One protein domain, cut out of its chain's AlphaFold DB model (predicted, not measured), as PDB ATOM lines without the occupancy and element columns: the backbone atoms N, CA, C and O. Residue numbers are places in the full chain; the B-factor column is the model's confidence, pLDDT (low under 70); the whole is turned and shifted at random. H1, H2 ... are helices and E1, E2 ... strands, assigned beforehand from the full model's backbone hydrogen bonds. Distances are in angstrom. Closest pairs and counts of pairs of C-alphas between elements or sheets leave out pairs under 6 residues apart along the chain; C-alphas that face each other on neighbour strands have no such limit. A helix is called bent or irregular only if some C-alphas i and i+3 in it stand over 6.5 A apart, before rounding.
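Overview. This is residues 120 to 278 of the 667 residues of an uncharacterized protein of Beggiatoa sp. PS (UniProt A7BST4). A two-stranded hairpin, E1 and E2, lies in the middle, with the long helix H6 running beside E1. Helices H3 and H5, crossed nearly at right angles, and the short H1, H2 and H4 lie on one side; a loosely joined group of short helices, H7 to H11, makes the other end, with H9 and H11 farthest out. The printed part has 159 residues, with six named helices, then two strands of an antiparallel sheet, then five more helices; the class is mostly helix. It is compact, with a radius of gyration of the C-alphas of 16.5 A and spans of 46 by 39 by 25 A.

Along the chain. Strand E1, residues 213 to 219, begins at C-alpha 213, (205.114, 255.520, 130.603), and like E2, residues 225 to 231, is 19.4 A long. H6, residues 190 to 208, is 26.3 A long and only just irregular: C-alphas 191 and 194 are 7.0 A apart. Before it come H1, residues 124 to 129, beginning at (205.730, 258.434, 109.317); H2, 132 to 136; H3, 140 to 153, 20.0 A; H4, 159 to 166; and H5, 171 to 186, 22.3 A. After E2 come H7, residues 233 to 238, irregular with C-alphas 234 and 237 7.2 A apart; H8, residues 241 to 244; H9, residues 254 to 262, 12.1 A; H10, residues 266 to 269; and H11, residues 274 to 277, which ends at C-alpha 277, (194.971, 263.308, 146.504).

Arrangement. E1 and E2 form an antiparallel hairpin at 160 degrees, with N 216 and O 228 2.7 A apart and N 226 and O 218 2.8 A apart, both within hydrogen-bond range. The closest C-alphas of H6 and E1 are those of Glu 194 and Val 219, 5.9 A; H6 and E2 are near each other. H3 touches H6 with residues 150 to 151 alone, at a steep tilt of 59 degrees, the same way; the closest C-alphas, of Thr 151 and Phe 204, are 6.8 A apart. H3 and H5 only just touch, with 3 pairs of C-alphas within 8 A, about perpendicular at 85 degrees; the closest C-alphas are those of Val 144 and Leu 181, 7.3 A. H1 is close but not clearly touching to H3, at Val 124 and Phe 153, C-alphas 6.3 A apart, and H2 likewise to H4, at Val 132 and Leu 165, C-alphas 6.3 A apart. H4 and H7 only just touch, with 3 pairs, the C-alphas of Ala 163 and Tyr 238 being closest at 5.9 A. H8 and H10 only just touch, with 3 pairs, the C-alphas of Ala 241 and Val 268 being closest at 4.7 A. H9 is close but not clearly touching to H11, the closest C-alphas, of Val 257 and Phe 277, being 7.7 A apart. H6 and H9 are apart. In H1, H2, H3, H4, H5 and H9 every O i to N i+4 pair is within hydrogen-bond range, in H6 13 of 15, in H7 0 of 2 beside 2 of 3 O i to N i+3 pairs; H8, H10 and H11 are too short for an O i to N i+4 pair.

Size, cuts and confidence. The two C-alphas farthest apart, of Thr 121 and Val 278, are 48.3 A apart. The printed part has no cut and no long link; H8 to H9 is a short link of 9 residues. The mean pLDDT of the printed part is 76.9, and among the residues under 70 are 187 to 192, 249 to 260 and 266 to 278.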
ATOM      1  N   ALA A 120     194.898 255.681 104.529       76.06
ATOM      2  CA  ALA A 120     195.508 254.488 103.943       76.06
ATOM      3  C   ALA A 120     196.919 254.764 103.395       76.06
ATOM      4  O   ALA A 120     197.774 253.868 103.374       76.06
ATOM      5  N   THR A 121     197.188 256.008 102.999       79.38
ATOM      6  CA  THR A 121     198.463 256.427 102.399       79.38
ATOM      7  C   THR A 121     199.433 257.071 103.386       79.38
ATOM      8  O   THR A 121     200.562 257.357 103.000       79.38
ATOM      9  N   LEU A 122     199.041 257.226 104.657       82.50
ATOM     10  CA  LEU A 122     199.897 257.815 105.685       82.50
ATOM     11  C   LEU A 122     201.227 257.064 105.825       82.50
ATOM     12  O   LEU A 122     201.253 255.831 105.960       82.50
ATOM     13  N   ASP A 123     202.302 257.845 105.811       83.00
ATOM     14  CA  ASP A 123     203.660 257.480 106.196       83.00
ATOM     15  C   ASP A 123     204.013 258.107 107.562       83.00
ATOM     16  O   ASP A 123     203.167 258.716 108.224       83.00
ATOM     17  N   VAL A 124     205.260 257.936 108.011       82.06
ATOM     18  CA  VAL A 124     205.730 258.434 109.317       82.06
ATOM     19  C   VAL A 124     205.560 259.951 109.446       82.06
ATOM     20  O   VAL A 124     205.115 260.431 110.488       82.06
ATOM     21  N   GLU A 125     205.875 260.710 108.395       79.31
ATOM     22  CA  GLU A 125     205.761 262.173 108.404       79.31
ATOM     23  C   GLU A 125     204.297 262.625 108.358       79.31
ATOM     24  O   GLU A 125     203.911 263.552 109.071       79.31
ATOM     25  N   GLY A 126     203.447 261.914 107.615       78.44
ATOM     26  CA  GLY A 126     202.003 262.108 107.642       78.44
ATOM     27  C   GLY A 126     201.427 261.922 109.046       78.44
ATOM     28  O   GLY A 126     200.652 262.760 109.498       78.44
ATOM     29  N   ILE A 127     201.848 260.878 109.771       80.81
ATOM     30  CA  ILE A 127     201.412 260.618 111.155       80.81
ATOM     31  C   ILE A 127     201.880 261.723 112.108       80.81
ATOM     32  O   ILE A 127     201.101 262.181 112.947       80.81
ATOM     33  N   LYS A 128     203.121 262.205 111.963       79.19
ATOM     34  CA  LYS A 128     203.621 263.362 112.724       79.19
ATOM     35  C   LYS A 128     202.813 264.633 112.443       79.19
ATOM     36  O   LYS A 128     202.632 265.442 113.346       79.19
ATOM     37  N   GLY A 129     202.280 264.793 111.234       74.50
ATOM     38  CA  GLY A 129     201.466 265.947 110.845       74.50
ATOM     39  C   GLY A 129     200.008 265.925 111.321       74.50
ATOM     40  O   GLY A 129     199.356 266.965 111.280       74.50
ATOM     41  N   LEU A 130     199.477 264.785 111.780       75.19
ATOM     42  CA  LEU A 130     198.067 264.678 112.181       75.19
ATOM     43  C   LEU A 130     197.767 265.467 113.454       75.19
ATOM     44  O   LEU A 130     198.491 265.328 114.438       75.19
ATOM     45  N   SER A 131     196.683 266.243 113.472       76.38
ATOM     46  CA  SER A 131     196.161 266.842 114.705       76.38
ATOM     47  C   SER A 131     195.315 265.836 115.495       76.38
ATOM     48  O   SER A 131     194.749 264.899 114.929       76.38
ATOM     49  N   VAL A 132     195.218 266.034 116.812       71.06
ATOM     50  CA  VAL A 132     194.383 265.196 117.691       71.06
ATOM     51  C   VAL A 132     192.902 265.359 117.342       71.06
ATOM     52  O   VAL A 132     192.211 264.363 117.157       71.06
ATOM     53  N   ASP A 133     192.454 266.598 117.123       70.06
ATOM     54  CA  ASP A 133     191.073 266.908 116.738       70.06
ATOM     55  C   ASP A 133     190.648 266.176 115.461       70.06
ATOM     56  O   ASP A 133     189.519 265.705 115.343       70.06
ATOM     57  N   PHE A 134     191.560 266.032 114.495       72.44
ATOM     58  CA  PHE A 134     191.287 265.259 113.290       72.44
ATOM     59  C   PHE A 134     191.077 263.771 113.608       72.44
ATOM     60  O   PHE A 134     190.154 263.156 113.069       72.44
ATOM     61  N   ILE A 135     191.874 263.201 114.514       74.38
ATOM     62  CA  ILE A 135     191.761 261.792 114.911       74.38
ATOM     63  C   ILE A 135     190.412 261.515 115.594       74.38
ATOM     64  O   ILE A 135     189.785 260.483 115.335       74.38
ATOM     65  N   ASP A 136     189.906 262.461 116.385       73.12
ATOM     66  CA  ASP A 136     188.596 262.333 117.029       73.12
ATOM     67  C   ASP A 136     187.434 262.314 116.025       73.12
ATOM     68  O   ASP A 136     186.412 261.661 116.275       73.12
ATOM     69  N   THR A 137     187.611 262.939 114.855       75.81
ATOM     70  CA  THR A 137     186.617 262.938 113.766       75.81
ATOM     71  C   THR A 137     186.627 261.684 112.891       75.81
ATOM     72  O   THR A 137     185.717 261.521 112.073       75.81
ATOM     73  N   LEU A 138     187.607 260.786 113.057       76.50
ATOM     74  CA  LEU A 138     187.668 259.548 112.280       76.50
ATOM     75  C   LEU A 138     186.460 258.660 112.587       76.50
ATOM     76  O   LEU A 138     186.114 258.417 113.752       76.50
ATOM     77  N   ASN A 139     185.840 258.149 111.522       78.75
ATOM     78  CA  ASN A 139     184.854 257.081 111.637       78.75
ATOM     79  C   ASN A 139     185.535 255.749 112.004       78.75
ATOM     80  O   ASN A 139     186.761 255.642 111.958       78.75
ATOM     81  N   ASP A 140     184.747 254.728 112.342       73.81
ATOM     82  CA  ASP A 140     185.278 253.439 112.808       73.81
ATOM     83  C   ASP A 140     186.258 252.801 111.804       73.81
ATOM     84  O   ASP A 140     187.354 252.400 112.186       73.81
ATOM     85  N   GLU A 141     185.933 252.776 110.506       76.62
ATOM     86  CA  GLU A 141     186.807 252.201 109.467       76.62
ATOM     87  C   GLU A 141     188.129 252.973 109.320       76.62
ATOM     88  O   GLU A 141     189.203 252.384 109.178       76.62
ATOM     89  N   GLN A 142     188.074 254.302 109.382       80.25
ATOM     90  CA  GLN A 142     189.251 255.165 109.301       80.25
ATOM     91  C   GLN A 142     190.115 255.068 110.559       80.25
ATOM     92  O   GLN A 142     191.341 255.050 110.458       80.25
ATOM     93  N   PHE A 143     189.496 254.969 111.735       80.44
ATOM     94  CA  PHE A 143     190.196 254.801 113.003       80.44
ATOM     95  C   PHE A 143     190.937 253.461 113.043       80.44
ATOM     96  O   PHE A 143     192.077 253.389 113.494       80.44
ATOM     97  N   VAL A 144     190.335 252.411 112.485       74.94
ATOM     98  CA  VAL A 144     190.979 251.108 112.299       74.94
ATOM     99  C   VAL A 144     192.231 251.211 111.429       74.94
ATOM    100  O   VAL A 144     193.297 250.733 111.821       74.94
ATOM    101  N   LEU A 145     192.130 251.863 110.267       81.12
ATOM    102  CA  LEU A 145     193.279 252.069 109.383       81.12
ATOM    103  C   LEU A 145     194.376 252.889 110.070       81.12
ATOM    104  O   LEU A 145     195.559 252.585 109.932       81.12
ATOM    105  N   PHE A 146     193.983 253.897 110.845       85.00
ATOM    106  CA  PHE A 146     194.897 254.714 111.631       85.00
ATOM    107  C   PHE A 146     195.635 253.880 112.689       85.00
ATOM    108  O   PHE A 146     196.855 253.968 112.802       85.00
ATOM    109  N   MET A 147     194.930 253.002 113.400       80.44
ATOM    110  CA  MET A 147     195.503 252.105 114.406       80.44
ATOM    111  C   MET A 147     196.506 251.100 113.830       80.44
ATOM    112  O   MET A 147     197.577 250.887 114.410       80.44
ATOM    113  N   ASP A 148     196.208 250.512 112.670       80.56
ATOM    114  CA  ASP A 148     197.155 249.638 111.968       80.56
ATOM    115  C   ASP A 148     198.412 250.429 111.549       80.56
ATOM    116  O   ASP A 148     199.536 249.955 111.732       80.56
ATOM    117  N   LYS A 149     198.253 251.671 111.066       85.06
ATOM    118  CA  LYS A 149     199.376 252.559 110.717       85.06
ATOM    119  C   LYS A 149     200.232 252.924 111.926       85.06
ATOM    120  O   LYS A 149     201.456 252.819 111.846       85.06
ATOM    121  N   LEU A 150     199.619 253.288 113.054       83.25
ATOM    122  CA  LEU A 150     200.345 253.550 114.299       83.25
ATOM    123  C   LEU A 150     201.117 252.320 114.768       83.25
ATOM    124  O   LEU A 150     202.262 252.446 115.186       83.25
ATOM    125  N   THR A 151     200.529 251.130 114.656       79.81
ATOM    126  CA  THR A 151     201.202 249.883 115.039       79.81
ATOM    127  C   THR A 151     202.451 249.651 114.186       79.81
ATOM    128  O   THR A 151     203.516 249.370 114.735       79.81
ATOM    129  N   ILE A 152     202.350 249.848 112.865       84.62
ATOM    130  CA  ILE A 152     203.465 249.697 111.917       84.62
ATOM    131  C   ILE A 152     204.591 250.695 112.208       84.62
ATOM    132  O   ILE A 152     205.753 250.302 112.270       84.62
ATOM    133  N   PHE A 153     204.255 251.973 112.397       87.69
ATOM    134  CA  PHE A 153     205.242 253.052 112.486       87.69
ATOM    135  C   PHE A 153     205.642 253.427 113.917       87.69
ATOM    136  O   PHE A 153     206.517 254.265 114.103       87.69
ATOM    137  N   SER A 154     205.057 252.797 114.937       82.12
ATOM    138  CA  SER A 154     205.317 253.068 116.363       82.12
ATOM    139  C   SER A 154     206.805 253.099 116.743       82.12
ATOM    140  O   SER A 154     207.212 253.901 117.585       82.12
ATOM    141  N   GLY A 155     207.634 252.263 116.109       84.44
ATOM    142  CA  GLY A 155     209.085 252.226 116.325       84.44
ATOM    143  C   GLY A 155     209.863 253.404 115.722       84.44
ATOM    144  O   GLY A 155     211.005 253.626 116.112       84.44
ATOM    145  N   GLU A 156     209.261 254.152 114.797       89.56
ATOM    146  CA  GLU A 156     209.869 255.279 114.072       89.56
ATOM    147  C   GLU A 156     209.397 256.650 114.591       89.56
ATOM    148  O   GLU A 156     209.925 257.686 114.182       89.56
ATOM    149  N   LEU A 157     208.415 256.671 115.498       90.19
ATOM    150  CA  LEU A 157     207.895 257.892 116.114       90.19
ATOM    151  C   LEU A 157     208.724 258.286 117.343       90.19
ATOM    152  O   LEU A 157     209.042 257.444 118.187       90.19
ATOM    153  N   ASP A 158     209.027 259.577 117.463       90.19
ATOM    154  CA  ASP A 158     209.615 260.159 118.670       90.19
ATOM    155  C   ASP A 158     208.600 260.248 119.826       90.19
ATOM    156  O   ASP A 158     207.383 260.172 119.632       90.19
ATOM    157  N   ASP A 159     209.115 260.397 121.048       89.25
ATOM    158  CA  ASP A 159     208.299 260.432 122.266       89.25
ATOM    159  C   ASP A 159     207.344 261.630 122.313       89.25
ATOM    160  O   ASP A 159     206.244 261.500 122.843       89.25
ATOM    161  N   ASP A 160     207.714 262.770 121.724       86.94
ATOM    162  CA  ASP A 160     206.854 263.956 121.675       86.94
ATOM    163  C   ASP A 160     205.630 263.691 120.779       86.94
ATOM    164  O   ASP A 160     204.491 264.000 121.141       86.94
ATOM    165  N   THR A 161     205.841 263.028 119.641       87.75
ATOM    166  CA  THR A 161     204.778 262.593 118.734       87.75
ATOM    167  C   THR A 161     203.898 261.532 119.387       87.75
ATOM    168  O   THR A 161     202.673 261.639 119.324       87.75
ATOM    169  N   LYS A 162     204.495 260.537 120.056       89.31
ATOM    170  CA  LYS A 162     203.757 259.505 120.803       89.31
ATOM    171  C   LYS A 162     202.914 260.106 121.918       89.31
ATOM    172  O   LYS A 162     201.745 259.762 122.038       89.31
ATOM    173  N   ALA A 163     203.472 261.026 122.698       87.00
ATOM    174  CA  ALA A 163     202.761 261.727 123.757       87.00
ATOM    175  C   ALA A 163     201.577 262.526 123.205       87.00
ATOM    176  O   ALA A 163     200.449 262.367 123.671       87.00
ATOM    177  N   ARG A 164     201.814 263.333 122.164       86.06
ATOM    178  CA  ARG A 164     200.778 264.147 121.522       86.06
ATOM    179  C   ARG A 164     199.644 263.290 120.967       86.06
ATOM    180  O   ARG A 164     198.486 263.619 121.190       86.06
ATOM    181  N   LEU A 165     199.968 262.203 120.272       84.25
ATOM    182  CA  LEU A 165     198.961 261.331 119.679       84.25
ATOM    183  C   LEU A 165     198.267 260.473 120.729       84.25
ATOM    184  O   LEU A 165     197.061 260.366 120.683       84.25
ATOM    185  N   PHE A 166     198.982 259.858 121.668       84.81
ATOM    186  CA  PHE A 166     198.384 258.881 122.575       84.81
ATOM    187  C   PHE A 166     197.684 259.513 123.778       84.81
ATOM    188  O   PHE A 166     196.561 259.138 124.102       84.81
ATOM    189  N   LEU A 167     198.338 260.460 124.454       83.25
ATOM    190  CA  LEU A 167     197.857 260.985 125.736       83.25
ATOM    191  C   LEU A 167     196.658 261.917 125.566       83.25
ATOM    192  O   LEU A 167     195.944 262.173 126.529       83.25
ATOM    193  N   ASN A 168     196.422 262.419 124.354       76.75
ATOM    194  CA  ASN A 168     195.271 263.264 124.046       76.75
ATOM    195  C   ASN A 168     194.096 262.487 123.426       76.75
ATOM    196  O   ASN A 168     193.057 263.088 123.188       76.75
ATOM    197  N   LEU A 169     194.225 261.174 123.183       77.00
ATOM    198  CA  LEU A 169     193.114 260.366 122.670       77.00
ATOM    199  C   LEU A 169     192.092 260.049 123.753       77.00
ATOM    200  O   LEU A 169     192.452 259.740 124.894       77.00
ATOM    201  N   ASP A 170     190.828 259.968 123.339       78.06
ATOM    202  CA  ASP A 170     189.786 259.289 124.103       78.06
ATOM    203  C   ASP A 170     190.158 257.805 124.292       78.06
ATOM    204  O   ASP A 170     190.023 256.960 123.399       78.06
ATOM    205  N   GLN A 171     190.632 257.491 125.497       79.88
ATOM    206  CA  GLN A 171     191.092 256.157 125.871       79.88
ATOM    207  C   GLN A 171     189.957 255.125 125.898       79.88
ATOM    208  O   GLN A 171     190.204 253.947 125.638       79.88
ATOM    209  N   TYR A 172     188.712 255.533 126.165       79.12
ATOM    210  CA  TYR A 172     187.564 254.624 126.145       79.12
ATOM    211  C   TYR A 172     187.178 254.259 124.710       79.12
ATOM    212  O   TYR A 172     186.963 253.077 124.409       79.12
ATOM    213  N   LYS A 173     187.140 255.251 123.807       77.12
ATOM    214  CA  LYS A 173     186.926 255.027 122.368       77.12
ATOM    215  C   LYS A 173     188.031 254.134 121.806       77.12
ATOM    216  O   LYS A 173     187.732 253.135 121.153       77.12
ATOM    217  N   PHE A 174     189.286 254.429 122.141       82.06
ATOM    218  CA  PHE A 174     190.443 253.622 121.758       82.06
ATOM    219  C   PHE A 174     190.296 252.153 122.186       82.06
ATOM    220  O   PHE A 174     190.385 251.254 121.349       82.06
ATOM    221  N   GLN A 175     190.030 251.894 123.472       80.25
ATOM    222  CA  GLN A 175     189.916 250.531 124.010       80.25
ATOM    223  C   GLN A 175     188.781 249.751 123.342       80.25
ATOM    224  O   GLN A 175     188.954 248.589 122.980       80.25
ATOM    225  N   THR A 176     187.637 250.406 123.134       81.06
ATOM    226  CA  THR A 176     186.467 249.800 122.486       81.06
ATOM    227  C   THR A 176     186.795 249.361 121.060       81.06
ATOM    228  O   THR A 176     186.537 248.218 120.683       81.06
ATOM    229  N   GLN A 177     187.423 250.240 120.278       77.50
ATOM    230  CA  GLN A 177     187.792 249.944 118.893       77.50
ATOM    231  C   GLN A 177     188.893 248.883 118.801       77.50
ATOM    232  O   GLN A 177     188.851 248.025 117.919       77.50
ATOM    233  N   PHE A 178     189.838 248.872 119.745       81.12
ATOM    234  CA  PHE A 178     190.869 247.838 119.815       81.12
ATOM    235  C   PHE A 178     190.262 246.440 120.019       81.12
ATOM    236  O   PHE A 178     190.655 245.488 119.347       81.12
ATOM    237  N   VAL A 179     189.265 246.309 120.902       79.56
ATOM    238  CA  VAL A 179     188.552 245.039 121.124       79.56
ATOM    239  C   VAL A 179     187.806 244.592 119.870       79.56
ATOM    240  O   VAL A 179     187.910 243.427 119.490       79.56
ATOM    241  N   ILE A 180     187.096 245.505 119.200       76.38
ATOM    242  CA  ILE A 180     186.370 245.213 117.951       76.38
ATOM    243  C   ILE A 180     187.335 244.697 116.874       76.38
ATOM    244  O   ILE A 180     187.046 243.711 116.193       76.38
ATOM    245  N   LEU A 181     188.508 245.322 116.756       73.44
ATOM    246  CA  LEU A 181     189.556 244.898 115.833       73.44
ATOM    247  C   LEU A 181     190.085 243.505 116.141       73.44
ATOM    248  O   LEU A 181     190.218 242.671 115.241       73.44
ATOM    249  N   PHE A 182     190.379 243.259 117.412       78.19
ATOM    250  CA  PHE A 182     190.862 241.972 117.875       78.19
ATOM    251  C   PHE A 182     189.826 240.866 117.609       78.19
ATOM    252  O   PHE A 182     190.159 239.820 117.046       78.19
ATOM    253  N   GLU A 183     188.544 241.117 117.903       77.00
ATOM    254  CA  GLU A 183     187.442 240.201 117.572       77.00
ATOM    255  C   GLU A 183     187.345 239.921 116.065       77.00
ATOM    256  O   GLU A 183     187.105 238.777 115.668       77.00
ATOM    257  N   GLY A 184     187.555 240.939 115.224       75.00
ATOM    258  CA  GLY A 184     187.559 240.802 113.767       75.00
ATOM    259  C   GLY A 184     188.710 239.943 113.232       75.00
ATOM    260  O   GLY A 184     188.506 239.165 112.300       75.00
ATOM    261  N   LYS A 185     189.906 240.047 113.831       74.56
ATOM    262  CA  LYS A 185     191.113 239.297 113.430       74.56
ATOM    263  C   LYS A 185     191.108 237.843 113.935       74.56
ATOM    264  O   LYS A 185     191.538 236.951 113.205       74.56
ATOM    265  N   HIS A 186     190.605 237.590 115.149       73.88
ATOM    266  CA  HIS A 186     190.753 236.295 115.839       73.88
ATOM    267  C   HIS A 186     189.444 235.498 116.008       73.88
ATOM    268  O   HIS A 186     189.485 234.301 116.302       73.88
ATOM    269  N   GLY A 187     188.278 236.116 115.791       67.62
ATOM    270  CA  GLY A 187     186.970 235.501 116.042       67.62
ATOM    271  C   GLY A 187     186.602 235.422 117.535       67.62
ATOM    272  O   GLY A 187     187.374 235.784 118.417       67.62
ATOM    273  N   LYS A 188     185.388 234.941 117.849       63.38
ATOM    274  CA  LYS A 188     184.791 234.977 119.207       63.38
ATOM    275  C   LYS A 188     185.074 233.737 120.078       63.38
ATOM    276  O   LYS A 188     184.184 233.269 120.790       63.38
ATOM    277  N   ASP A 189     186.277 233.159 120.027       66.81
ATOM    278  CA  ASP A 189     186.648 232.055 120.939       66.81
ATOM    279  C   ASP A 189     187.137 232.591 122.300       66.81
ATOM    280  O   ASP A 189     188.333 232.747 122.570       66.81
ATOM    281  N   TYR A 190     186.172 232.852 123.187       60.09
ATOM    282  CA  TYR A 190     186.365 233.505 124.487       60.09
ATOM    283  C   TYR A 190     187.322 232.790 125.465       60.09
ATOM    284  O   TYR A 190     187.704 233.382 126.471       60.09
ATOM    285  N   LYS A 191     187.748 231.539 125.215       61.12
ATOM    286  CA  LYS A 191     188.687 230.825 126.112       61.12
ATOM    287  C   LYS A 191     190.158 231.188 125.898       61.12
ATOM    288  O   LYS A 191     190.942 231.065 126.837       61.12
ATOM    289  N   LYS A 192     190.545 231.604 124.690       66.50
ATOM    290  CA  LYS A 192     191.898 232.118 124.380       66.50
ATOM    291  C   LYS A 192     191.948 233.642 124.319       66.50
ATOM    292  O   LYS A 192     193.007 234.221 124.547       66.50
ATOM    293  N   PHE A 193     190.784 234.249 124.103       75.12
ATOM    294  CA  PHE A 193     190.560 235.682 123.979       75.12
ATOM    295  C   PHE A 193     191.247 236.519 125.064       75.12
ATOM    296  O   PHE A 193     192.031 237.394 124.729       75.12
ATOM    297  N   GLU A 194     191.044 236.221 126.355       78.56
ATOM    298  CA  GLU A 194     191.618 237.019 127.459       78.56
ATOM    299  C   GLU A 194     193.151 237.101 127.384       78.56
ATOM    300  O   GLU A 194     193.744 238.166 127.552       78.56
ATOM    301  N   LYS A 195     193.803 235.967 127.103       82.38
ATOM    302  CA  LYS A 195     195.265 235.869 127.085       82.38
ATOM    303  C   LYS A 195     195.866 236.508 125.835       82.38
ATOM    304  O   LYS A 195     196.918 237.133 125.931       82.38
ATOM    305  N   GLU A 196     195.234 236.313 124.684       84.06
ATOM    306  CA  GLU A 196     195.712 236.841 123.403       84.06
ATOM    307  C   GLU A 196     195.455 238.353 123.295       84.06
ATOM    308  O   GLU A 196     196.397 239.090 123.019       84.06
ATOM    309  N   LEU A 197     194.261 238.831 123.670       84.06
ATOM    310  CA  LEU A 197     193.928 240.261 123.715       84.06
ATOM    311  C   LEU A 197     194.845 241.019 124.677       84.06
ATOM    312  O   LEU A 197     195.378 242.072 124.335       84.06
ATOM    313  N   LYS A 198     195.074 240.466 125.878       88.12
ATOM    314  CA  LYS A 198     196.008 241.061 126.839       88.12
ATOM    315  C   LYS A 198     197.410 241.181 126.246       88.12
ATOM    316  O   LYS A 198     198.038 242.224 126.394       88.12
ATOM    317  N   LYS A 199     197.896 240.124 125.591       87.94
ATOM    318  CA  LYS A 199     199.236 240.099 125.002       87.94
ATOM    319  C   LYS A 199     199.386 241.157 123.904       87.94
ATOM    320  O   LYS A 199     200.378 241.876 123.907       87.94
ATOM    321  N   GLU A 200     198.415 241.275 123.003       86.44
ATOM    322  CA  GLU A 200     198.466 242.268 121.921       86.44
ATOM    323  C   GLU A 200     198.351 243.707 122.433       86.44
ATOM    324  O   GLU A 200     199.079 244.576 121.961       86.44
ATOM    325  N   LEU A 201     197.520 243.961 123.450       87.62
ATOM    326  CA  LEU A 201     197.463 245.268 124.116       87.62
ATOM    327  C   LEU A 201     198.789 245.623 124.798       87.62
ATOM    328  O   LEU A 201     199.252 246.756 124.697       87.62
ATOM    329  N   GLU A 202     199.416 244.668 125.489       89.75
ATOM    330  CA  GLU A 202     200.726 244.876 126.117       89.75
ATOM    331  C   GLU A 202     201.818 245.154 125.073       89.75
ATOM    332  O   GLU A 202     202.650 246.038 125.283       89.75
ATOM    333  N   GLU A 203     201.811 244.442 123.942       87.69
ATOM    334  CA  GLU A 203     202.735 244.684 122.827       87.69
ATOM    335  C   GLU A 203     202.497 246.056 122.181       87.69
ATOM    336  O   GLU A 203     203.461 246.794 121.966       87.69
ATOM    337  N   PHE A 204     201.235 246.441 121.964       86.94
ATOM    338  CA  PHE A 204     200.870 247.758 121.443       86.94
ATOM    339  C   PHE A 204     201.351 248.883 122.367       86.94
ATOM    340  O   PHE A 204     202.088 249.768 121.934       86.94
ATOM    341  N   TYR A 205     200.995 248.839 123.657       89.31
ATOM    342  CA  TYR A 205     201.389 249.884 124.605       89.31
ATOM    343  C   TYR A 205     202.900 249.967 124.777       89.31
ATOM    344  O   TYR A 205     203.446 251.060 124.885       89.31
ATOM    345  N   LYS A 206     203.598 248.830 124.756       87.81
ATOM    346  CA  LYS A 206     205.061 248.814 124.811       87.81
ATOM    347  C   LYS A 206     205.701 249.503 123.604       87.81
ATOM    348  O   LYS A 206     206.773 250.080 123.750       87.81
ATOM    349  N   ALA A 207     205.086 249.411 122.430       85.44
ATOM    350  CA  ALA A 207     205.598 250.037 121.217       85.44
ATOM    351  C   ALA A 207     205.229 251.530 121.122       85.44
ATOM    352  O   ALA A 207     206.036 252.339 120.654       85.44
ATOM    353  N   PHE A 208     204.025 251.896 121.571       86.81
ATOM    354  CA  PHE A 208     203.431 253.203 121.293       86.81
ATOM    355  C   PHE A 208     203.501 254.215 122.444       86.81
ATOM    356  O   PHE A 208     203.399 255.413 122.194       86.81
ATOM    357  N   LEU A 209     203.702 253.778 123.688       90.25
ATOM    358  CA  LEU A 209     203.886 254.715 124.796       90.25
ATOM    359  C   LEU A 209     205.252 255.416 124.712       90.25
ATOM    360  O   LEU A 209     206.237 254.779 124.325       90.25
ATOM    361  N   PRO A 210     205.326 256.705 125.091       90.69
ATOM    362  CA  PRO A 210     206.597 257.407 125.194       90.69
ATOM    363  C   PRO A 210     207.465 256.827 126.322       90.69
ATOM    364  O   PRO A 210     206.958 256.198 127.262       90.69
ATOM    365  N   GLU A 211     208.781 257.054 126.253       89.31
ATOM    366  CA  GLU A 211     209.706 256.621 127.305       89.31
ATOM    367  C   GLU A 211     209.259 257.138 128.686       89.31
ATOM    368  O   GLU A 211     208.949 258.312 128.878       89.31
ATOM    369  N   GLY A 212     209.235 256.240 129.675       86.81
ATOM    370  CA  GLY A 212     208.819 256.555 131.043       86.81
ATOM    371  C   GLY A 212     207.331 256.342 131.327       86.81
ATOM    372  O   GLY A 212     206.939 256.490 132.477       86.81
ATOM    373  N   ILE A 213     206.507 255.934 130.354       89.75
ATOM    374  CA  ILE A 213     205.114 255.520 130.603       89.75
ATOM    375  C   ILE A 213     204.958 254.017 130.356       89.75
ATOM    376  O   ILE A 213     205.371 253.489 129.325       89.75
ATOM    377  N   LYS A 214     204.353 253.297 131.307       90.25
ATOM    378  CA  LYS A 214     204.106 251.848 131.213       90.25
ATOM    379  C   LYS A 214     202.655 251.516 131.525       90.25
ATOM    380  O   LYS A 214     202.175 251.830 132.611       90.25
ATOM    381  N   ALA A 215     201.980 250.816 130.620       91.00
ATOM    382  CA  ALA A 215     200.631 250.311 130.859       91.00
ATOM    383  C   ALA A 215     200.640 249.047 131.735       91.00
ATOM    384  O   ALA A 215     201.433 248.127 131.526       91.00
ATOM    385  N   LYS A 216     199.703 248.972 132.679       88.69
ATOM    386  CA  LYS A 216     199.271 247.750 133.358       88.69
ATOM    387  C   LYS A 216     197.915 247.353 132.787       88.69
ATOM    388  O   LYS A 216     196.922 248.030 133.040       88.69
ATOM    389  N   VAL A 217     197.878 246.251 132.039       89.69
ATOM    390  CA  VAL A 217     196.664 245.759 131.372       89.69
ATOM    391  C   VAL A 217     196.047 244.607 132.169       89.69
ATOM    392  O   VAL A 217     196.698 243.590 132.445       89.69
ATOM    393  N   LYS A 218     194.765 244.736 132.520       86.25
ATOM    394  CA  LYS A 218     193.934 243.654 133.063       86.25
ATOM    395  C   LYS A 218     192.736 243.448 132.137       86.25
ATOM    396  O   LYS A 218     191.985 244.378 131.882       86.25
ATOM    397  N   VAL A 219     192.544 242.224 131.651       83.12
ATOM    398  CA  VAL A 219     191.376 241.848 130.841       83.12
ATOM    399  C   VAL A 219     190.478 240.966 131.703       83.12
ATOM    400  O   VAL A 219     190.949 240.001 132.300       83.12
ATOM    401  N   LYS A 220     189.202 241.329 131.830       80.19
ATOM    402  CA  LYS A 220     188.196 240.591 132.602       80.19
ATOM    403  C   LYS A 220     187.544 239.505 131.744       80.19
ATOM    404  O   LYS A 220     187.552 239.555 130.517       80.19
ATOM    405  N   LYS A 221     186.908 238.534 132.409       69.44
ATOM    406  CA  LYS A 221     186.227 237.390 131.768       69.44
ATOM    407  C   LYS A 221     185.072 237.778 130.836       69.44
ATOM    408  O   LYS A 221     184.683 236.966 130.006       69.44
ATOM    409  N   ASP A 222     184.509 238.972 130.997       69.12
ATOM    410  CA  ASP A 222     183.450 239.537 130.152       69.12
ATOM    411  C   ASP A 222     183.996 240.369 128.976       69.12
ATOM    412  O   ASP A 222     183.217 240.982 128.254       69.12
ATOM    413  N   GLY A 223     185.320 240.395 128.780       66.19
ATOM    414  CA  GLY A 223     185.985 241.161 127.726       66.19
ATOM    415  C   GLY A 223     186.261 242.622 128.085       66.19
ATOM    416  O   GLY A 223     186.874 243.326 127.287       66.19
ATOM    417  N   LYS A 224     185.869 243.090 129.279       77.00
ATOM    418  CA  LYS A 224     186.209 244.447 129.732       77.00
ATOM    419  C   LYS A 224     187.701 244.572 130.011       77.00
ATOM    420  O   LYS A 224     188.304 243.692 130.627       77.00
ATOM    421  N   ILE A 225     188.272 245.697 129.608       82.06
ATOM    422  CA  ILE A 225     189.677 246.019 129.820       82.06
ATOM    423  C   ILE A 225     189.767 247.077 130.923       82.06
ATOM    424  O   ILE A 225     189.143 248.126 130.817       82.06
ATOM    425  N   ASP A 226     190.560 246.812 131.959       82.88
ATOM    426  CA  ASP A 226     191.012 247.830 132.904       82.88
ATOM    427  C   ASP A 226     192.491 248.124 132.614       82.88
ATOM    428  O   ASP A 226     193.342 247.229 132.699       82.88
ATOM    429  N   ILE A 227     192.807 249.379 132.293       86.19
ATOM    430  CA  ILE A 227     194.182 249.843 132.079       86.19
ATOM    431  C   ILE A 227     194.502 250.959 133.062       86.19
ATOM    432  O   ILE A 227     193.711 251.878 133.266       86.19
ATOM    433  N   LYS A 228     195.696 250.876 133.647       86.44
ATOM    434  CA  LYS A 228     196.299 251.938 134.451       86.44
ATOM    435  C   LYS A 228     197.746 252.157 134.020       86.44
ATOM    436  O   LYS A 228     198.409 251.200 133.620       86.44
ATOM    437  N   PHE A 229     198.249 253.386 134.089       88.56
ATOM    438  CA  PHE A 229     199.590 253.731 133.609       88.56
ATOM    439  C   PHE A 229     200.519 254.129 134.748       88.56
ATOM    440  O   PHE A 229     200.220 255.028 135.524       88.56
ATOM    441  N   LYS A 230     201.692 253.501 134.816       86.62
ATOM    442  CA  LYS A 230     202.781 253.957 135.677       86.62
ATOM    443  C   LYS A 230     203.633 254.964 134.912       86.62
ATOM    444  O   LYS A 230     204.040 254.671 133.788       86.62
ATOM    445  N   VAL A 231     203.904 256.111 135.529       85.38
ATOM    446  CA  VAL A 231     204.627 257.227 134.912       85.38
ATOM    447  C   VAL A 231     205.893 257.525 135.713       85.38
ATOM    448  O   VAL A 231     205.834 257.722 136.923       85.38
ATOM    449  N   ASP A 232     207.035 257.550 135.035       83.56
ATOM    450  CA  ASP A 232     208.324 257.964 135.582       83.56
ATOM    451  C   ASP A 232     208.518 259.480 135.382       83.56
ATOM    452  O   ASP A 232     208.042 260.055 134.403       83.56
ATOM    453  N   LYS A 233     209.308 260.126 136.251       76.50
ATOM    454  CA  LYS A 233     209.554 261.585 136.258       76.50
ATOM    455  C   LYS A 233     209.880 262.210 134.896       76.50
ATOM    456  O   LYS A 233     209.452 263.315 134.585       76.50
ATOM    457  N   LYS A 234     210.621 261.497 134.045       81.31
ATOM    458  CA  LYS A 234     211.008 261.984 132.708       81.31
ATOM    459  C   LYS A 234     209.814 262.218 131.773       81.31
ATOM    460  O   LYS A 234     209.933 263.004 130.835       81.31
ATOM    461  N   ALA A 235     208.693 261.547 132.032       83.12
ATOM    462  CA  ALA A 235     207.482 261.622 131.231       83.12
ATOM    463  C   ALA A 235     206.456 262.636 131.767       83.12
ATOM    464  O   ALA A 235     205.429 262.841 131.127       83.12
ATOM    465  N   TYR A 236     206.720 263.308 132.898       79.44
ATOM    466  CA  TYR A 236     205.768 264.258 133.498       79.44
ATOM    467  C   TYR A 236     205.434 265.430 132.572       79.44
ATOM    468  O   TYR A 236     204.282 265.845 132.494       79.44
ATOM    469  N   LYS A 237     206.412 265.888 131.780       80.56
ATOM    470  CA  LYS A 237     206.236 266.944 130.769       80.56
ATOM    471  C   LYS A 237     205.185 266.631 129.694       80.56
ATOM    472  O   LYS A 237     204.782 267.535 128.972       80.56
ATOM    473  N   TYR A 238     204.786 265.367 129.556       81.50
ATOM    474  CA  TYR A 238     203.825 264.913 128.556       81.50
ATOM    475  C   TYR A 238     202.389 264.826 129.079       81.50
ATOM    476  O   TYR A 238     201.467 264.637 128.289       81.50
ATOM    477  N   LEU A 239     202.191 264.923 130.396       80.38
ATOM    478  CA  LEU A 239     200.891 264.703 131.018       80.38
ATOM    479  C   LEU A 239     199.920 265.851 130.715       80.38
ATOM    480  O   LEU A 239     200.301 267.019 130.685       80.38
ATOM    481  N   ASN A 240     198.652 265.498 130.520       75.88
ATOM    482  CA  ASN A 240     197.544 266.427 130.331       75.88
ATOM    483  C   ASN A 240     196.363 266.030 131.240       75.88
ATOM    484  O   ASN A 240     196.342 264.941 131.823       75.88
ATOM    485  N   ALA A 241     195.372 266.915 131.335       70.00
ATOM    486  CA  ALA A 241     194.194 266.720 132.173       70.00
ATOM    487  C   ALA A 241     193.358 265.479 131.801       70.00
ATOM    488  O   ALA A 241     192.811 264.812 132.674       70.00
ATOM    489  N   SER A 242     193.278 265.120 130.518       68.81
ATOM    490  CA  SER A 242     192.506 263.956 130.062       68.81
ATOM    491  C   SER A 242     193.157 262.623 130.451       68.81
ATOM    492  O   SER A 242     192.466 261.622 130.652       68.81
ATOM    493  N   PHE A 243     194.486 262.594 130.585       77.94
ATOM    494  CA  PHE A 243     195.256 261.380 130.844       77.94
ATOM    495  C   PHE A 243     195.463 261.081 132.334       77.94
ATOM    496  O   PHE A 243     195.624 259.921 132.712       77.94
ATOM    497  N   VAL A 244     195.445 262.097 133.201       73.81
ATOM    498  CA  VAL A 244     195.811 261.950 134.623       73.81
ATOM    499  C   VAL A 244     194.922 260.942 135.379       73.81
ATOM    500  O   VAL A 244     195.412 260.186 136.216       73.81
ATOM    501  N   THR A 245     193.646 260.814 134.998       74.56
ATOM    502  CA  THR A 245     192.680 259.844 135.567       74.56
ATOM    503  C   THR A 245     193.054 258.376 135.306       74.56
ATOM    504  O   THR A 245     192.603 257.451 135.999       74.56
ATOM    505  N   TRP A 246     193.935 258.144 134.332       79.62
ATOM    506  CA  TRP A 246     194.431 256.831 133.943       79.62
ATOM    507  C   TRP A 246     195.745 256.453 134.629       79.62
ATOM    508  O   TRP A 246     196.171 255.300 134.521       79.62
ATOM    509  N   ILE A 247     196.378 257.374 135.360       81.75
ATOM    510  CA  ILE A 247     197.615 257.097 136.090       81.75
ATOM    511  C   ILE A 247     197.331 256.154 137.269       81.75
ATOM    512  O   ILE A 247     196.286 256.202 137.924       81.75
ATOM    513  N   ASP A 248     198.261 255.229 137.483       79.75
ATOM    514  CA  ASP A 248     198.277 254.318 138.614       79.75
ATOM    515  C   ASP A 248     199.011 254.953 139.795       79.75
ATOM    516  O   ASP A 248     200.244 255.001 139.815       79.75
ATOM    517  N   PHE A 249     198.246 255.415 140.779       67.38
ATOM    518  CA  PHE A 249     198.785 255.923 142.037       67.38
ATOM    519  C   PHE A 249     198.871 254.839 143.124       67.38
ATOM    520  O   PHE A 249     199.371 255.111 144.214       67.38
ATOM    521  N   GLU A 250     198.419 253.602 142.859       62.44
ATOM    522  CA  GLU A 250     198.473 252.528 143.853       62.44
ATOM    523  C   GLU A 250     199.930 252.195 144.221       62.44
ATOM    524  O   GLU A 250     200.733 251.756 143.388       62.44
ATOM    525  N   GLY A 251     200.261 252.369 145.505       56.03
ATOM    526  CA  GLY A 251     201.576 252.064 146.071       56.03
ATOM    527  C   GLY A 251     202.609 253.195 145.998       56.03
ATOM    528  O   GLY A 251     203.767 252.937 146.320       56.03
ATOM    529  N   LEU A 252     202.220 254.410 145.588       59.66
ATOM    530  CA  LEU A 252     203.037 255.620 145.758       59.66
ATOM    531  C   LEU A 252     202.781 256.259 147.129       59.66
ATOM    532  O   LEU A 252     201.650 256.257 147.617       59.66
ATOM    533  N   LYS A 253     203.827 256.821 147.744       62.81
ATOM    534  CA  LYS A 253     203.699 257.586 148.996       62.81
ATOM    535  C   LYS A 253     203.093 258.964 148.734       62.81
ATOM    536  O   LYS A 253     203.296 259.530 147.664       62.81
ATOM    537  N   LYS A 254     202.427 259.551 149.735       61.09
ATOM    538  CA  LYS A 254     201.824 260.894 149.636       61.09
ATOM    539  C   LYS A 254     202.833 261.950 149.167       61.09
ATOM    540  O   LYS A 254     202.539 262.676 148.228       61.09
ATOM    541  N   ASP A 255     204.044 261.958 149.720       62.69
ATOM    542  CA  ASP A 255     205.092 262.910 149.317       62.69
ATOM    543  C   ASP A 255     205.590 262.677 147.884       62.69
ATOM    544  O   ASP A 255     205.966 263.623 147.195       62.69
ATOM    545  N   GLU A 256     205.573 261.429 147.402       62.12
ATOM    546  CA  GLU A 256     205.899 261.106 146.008       62.12
ATOM    547  C   GLU A 256     204.797 261.590 145.066       62.12
ATOM    548  O   GLU A 256     205.097 262.071 143.977       62.12
ATOM    549  N   VAL A 257     203.536 261.508 145.495       65.06
ATOM    550  CA  VAL A 257     202.379 262.018 144.755       65.06
ATOM    551  C   VAL A 257     202.355 263.547 144.738       65.06
ATOM    552  O   VAL A 257     202.159 264.126 143.675       65.06
ATOM    553  N   ILE A 258     202.654 264.204 145.861       65.38
ATOM    554  CA  ILE A 258     202.808 265.665 145.948       65.38
ATOM    555  C   ILE A 258     203.991 266.129 145.090       65.38
ATOM    556  O   ILE A 258     203.860 267.079 144.323       65.38
ATOM    557  N   SER A 259     205.132 265.434 145.149       64.75
ATOM    558  CA  SER A 259     206.293 265.738 144.299       64.75
ATOM    559  C   SER A 259     205.970 265.557 142.812       64.75
ATOM    560  O   SER A 259     206.410 266.341 141.976       64.75
ATOM    561  N   LEU A 260     205.188 264.528 142.475       68.19
ATOM    562  CA  LEU A 260     204.708 264.274 141.120       68.19
ATOM    563  C   LEU A 260     203.749 265.382 140.661       68.19
ATOM    564  O   LEU A 260     203.912 265.875 139.550       68.19
ATOM    565  N   TYR A 261     202.826 265.827 141.519       70.25
ATOM    566  CA  TYR A 261     201.904 266.932 141.245       70.25
ATOM    567  C   TYR A 261     202.623 268.275 141.062       70.25
ATOM    568  O   TYR A 261     202.367 268.989 140.094       70.25
ATOM    569  N   ALA A 262     203.580 268.606 141.932       70.88
ATOM    570  CA  ALA A 262     204.345 269.853 141.856       70.88
ATOM    571  C   ALA A 262     205.097 270.004 140.521       70.88
ATOM    572  O   ALA A 262     205.225 271.112 139.992       70.88
ATOM    573  N   GLU A 263     205.558 268.882 139.964       73.19
ATOM    574  CA  GLU A 263     206.320 268.806 138.716       73.19
ATOM    575  C   GLU A 263     205.449 268.619 137.458       73.19
ATOM    576  O   GLU A 263     205.983 268.600 136.344       73.19
ATOM    577  N   MET A 264     204.126 268.486 137.602       71.12
ATOM    578  CA  MET A 264     203.202 268.408 136.468       71.12
ATOM    579  C   MET A 264     203.045 269.764 135.756       71.12
ATOM    580  O   MET A 264     203.203 270.819 136.375       71.12
ATOM    581  N   PRO A 265     202.689 269.763 134.457       70.19
ATOM    582  CA  PRO A 265     202.327 270.984 133.743       70.19
ATOM    583  C   PRO A 265     201.134 271.698 134.396       70.19
ATOM    584  O   PRO A 265     200.192 271.047 134.847       70.19
ATOM    585  N   GLU A 266     201.125 273.034 134.374       68.50
ATOM    586  CA  GLU A 266     200.034 273.854 134.937       68.50
ATOM    587  C   GLU A 266     198.656 273.496 134.358       68.50
ATOM    588  O   GLU A 266     197.654 273.499 135.061       68.50
ATOM    589  N   THR A 267     198.601 273.070 133.094       62.56
ATOM    590  CA  THR A 267     197.367 272.602 132.444       62.56
ATOM    591  C   THR A 267     196.737 271.373 133.113       62.56
ATOM    592  O   THR A 267     195.547 271.133 132.929       62.56
ATOM    593  N   VAL A 268     197.507 270.595 133.881       63.34
ATOM    594  CA  VAL A 268     197.023 269.458 134.684       63.34
ATOM    595  C   VAL A 268     196.564 269.924 136.065       63.34
ATOM    596  O   VAL A 268     195.519 269.483 136.540       63.34
ATOM    597  N   LYS A 269     197.303 270.856 136.679       62.34
ATOM    598  CA  LYS A 269     197.009 271.416 138.010       62.34
ATOM    599  C   LYS A 269     195.705 272.219 138.063       62.34
ATOM    600  O   LYS A 269     195.105 272.336 139.118       62.34
ATOM    601  N   VAL A 270     195.237 272.731 136.921       57.25
ATOM    602  CA  VAL A 270     193.936 273.422 136.804       57.25
ATOM    603  C   VAL A 270     192.745 272.457 136.900       57.25
ATOM    604  O   VAL A 270     191.641 272.879 137.229       57.25
ATOM    605  N   VAL A 271     192.942 271.169 136.597       52.12
ATOM    606  CA  VAL A 271     191.864 270.161 136.567       52.12
ATOM    607  C   VAL A 271     191.912 269.226 137.773       52.12
ATOM    608  O   VAL A 271     190.874 268.697 138.153       52.12
ATOM    609  N   TRP A 272     193.093 269.017 138.361       54.72
ATOM    610  CA  TRP A 272     193.277 268.278 139.612       54.72
ATOM    611  C   TRP A 272     193.724 269.232 140.712       54.72
ATOM    612  O   TRP A 272     194.784 269.851 140.592       54.72
ATOM    613  N   THR A 273     192.945 269.331 141.782       57.38
ATOM    614  CA  THR A 273     193.279 270.132 142.966       57.38
ATOM    615  C   THR A 273     194.076 269.292 143.965       57.38
ATOM    616  O   THR A 273     194.045 268.061 143.938       57.38
ATOM    617  N   GLU A 274     194.795 269.928 144.896       50.66
ATOM    618  CA  GLU A 274     195.520 269.204 145.959       50.66
ATOM    619  C   GLU A 274     194.596 268.303 146.804       50.66
ATOM    620  O   GLU A 274     195.030 267.289 147.360       50.66
ATOM    621  N   THR A 275     193.299 268.622 146.835       54.34
ATOM    622  CA  THR A 275     192.243 267.853 147.503       54.34
ATOM    623  C   THR A 275     191.924 266.512 146.827       54.34
ATOM    624  O   THR A 275     191.516 265.576 147.517       54.34
ATOM    625  N   ASP A 276     192.200 266.338 145.529       52.72
ATOM    626  CA  ASP A 276     191.965 265.070 144.813       52.72
ATOM    627  C   ASP A 276     192.908 263.936 145.268       52.72
ATOM    628  O   ASP A 276     192.650 262.751 145.034       52.72
ATOM    629  N   PHE A 277     193.989 264.267 145.984       52.41
ATOM    630  CA  PHE A 277     194.971 263.308 146.504       52.41
ATOM    631  C   PHE A 277     194.710 262.858 147.949       52.41
ATOM    632  O   PHE A 277     195.483 262.076 148.511       52.41
ATOM    633  N   VAL A 278     193.605 263.302 148.557       46.97
ATOM    634  CA  VAL A 278     193.263 263.050 149.971       46.97
ATOM    635  C   VAL A 278     192.849 261.589 150.246       46.97
ATOM    636  O   VAL A 278     192.812 261.163 151.396       46.97
TER     637      VAL A 278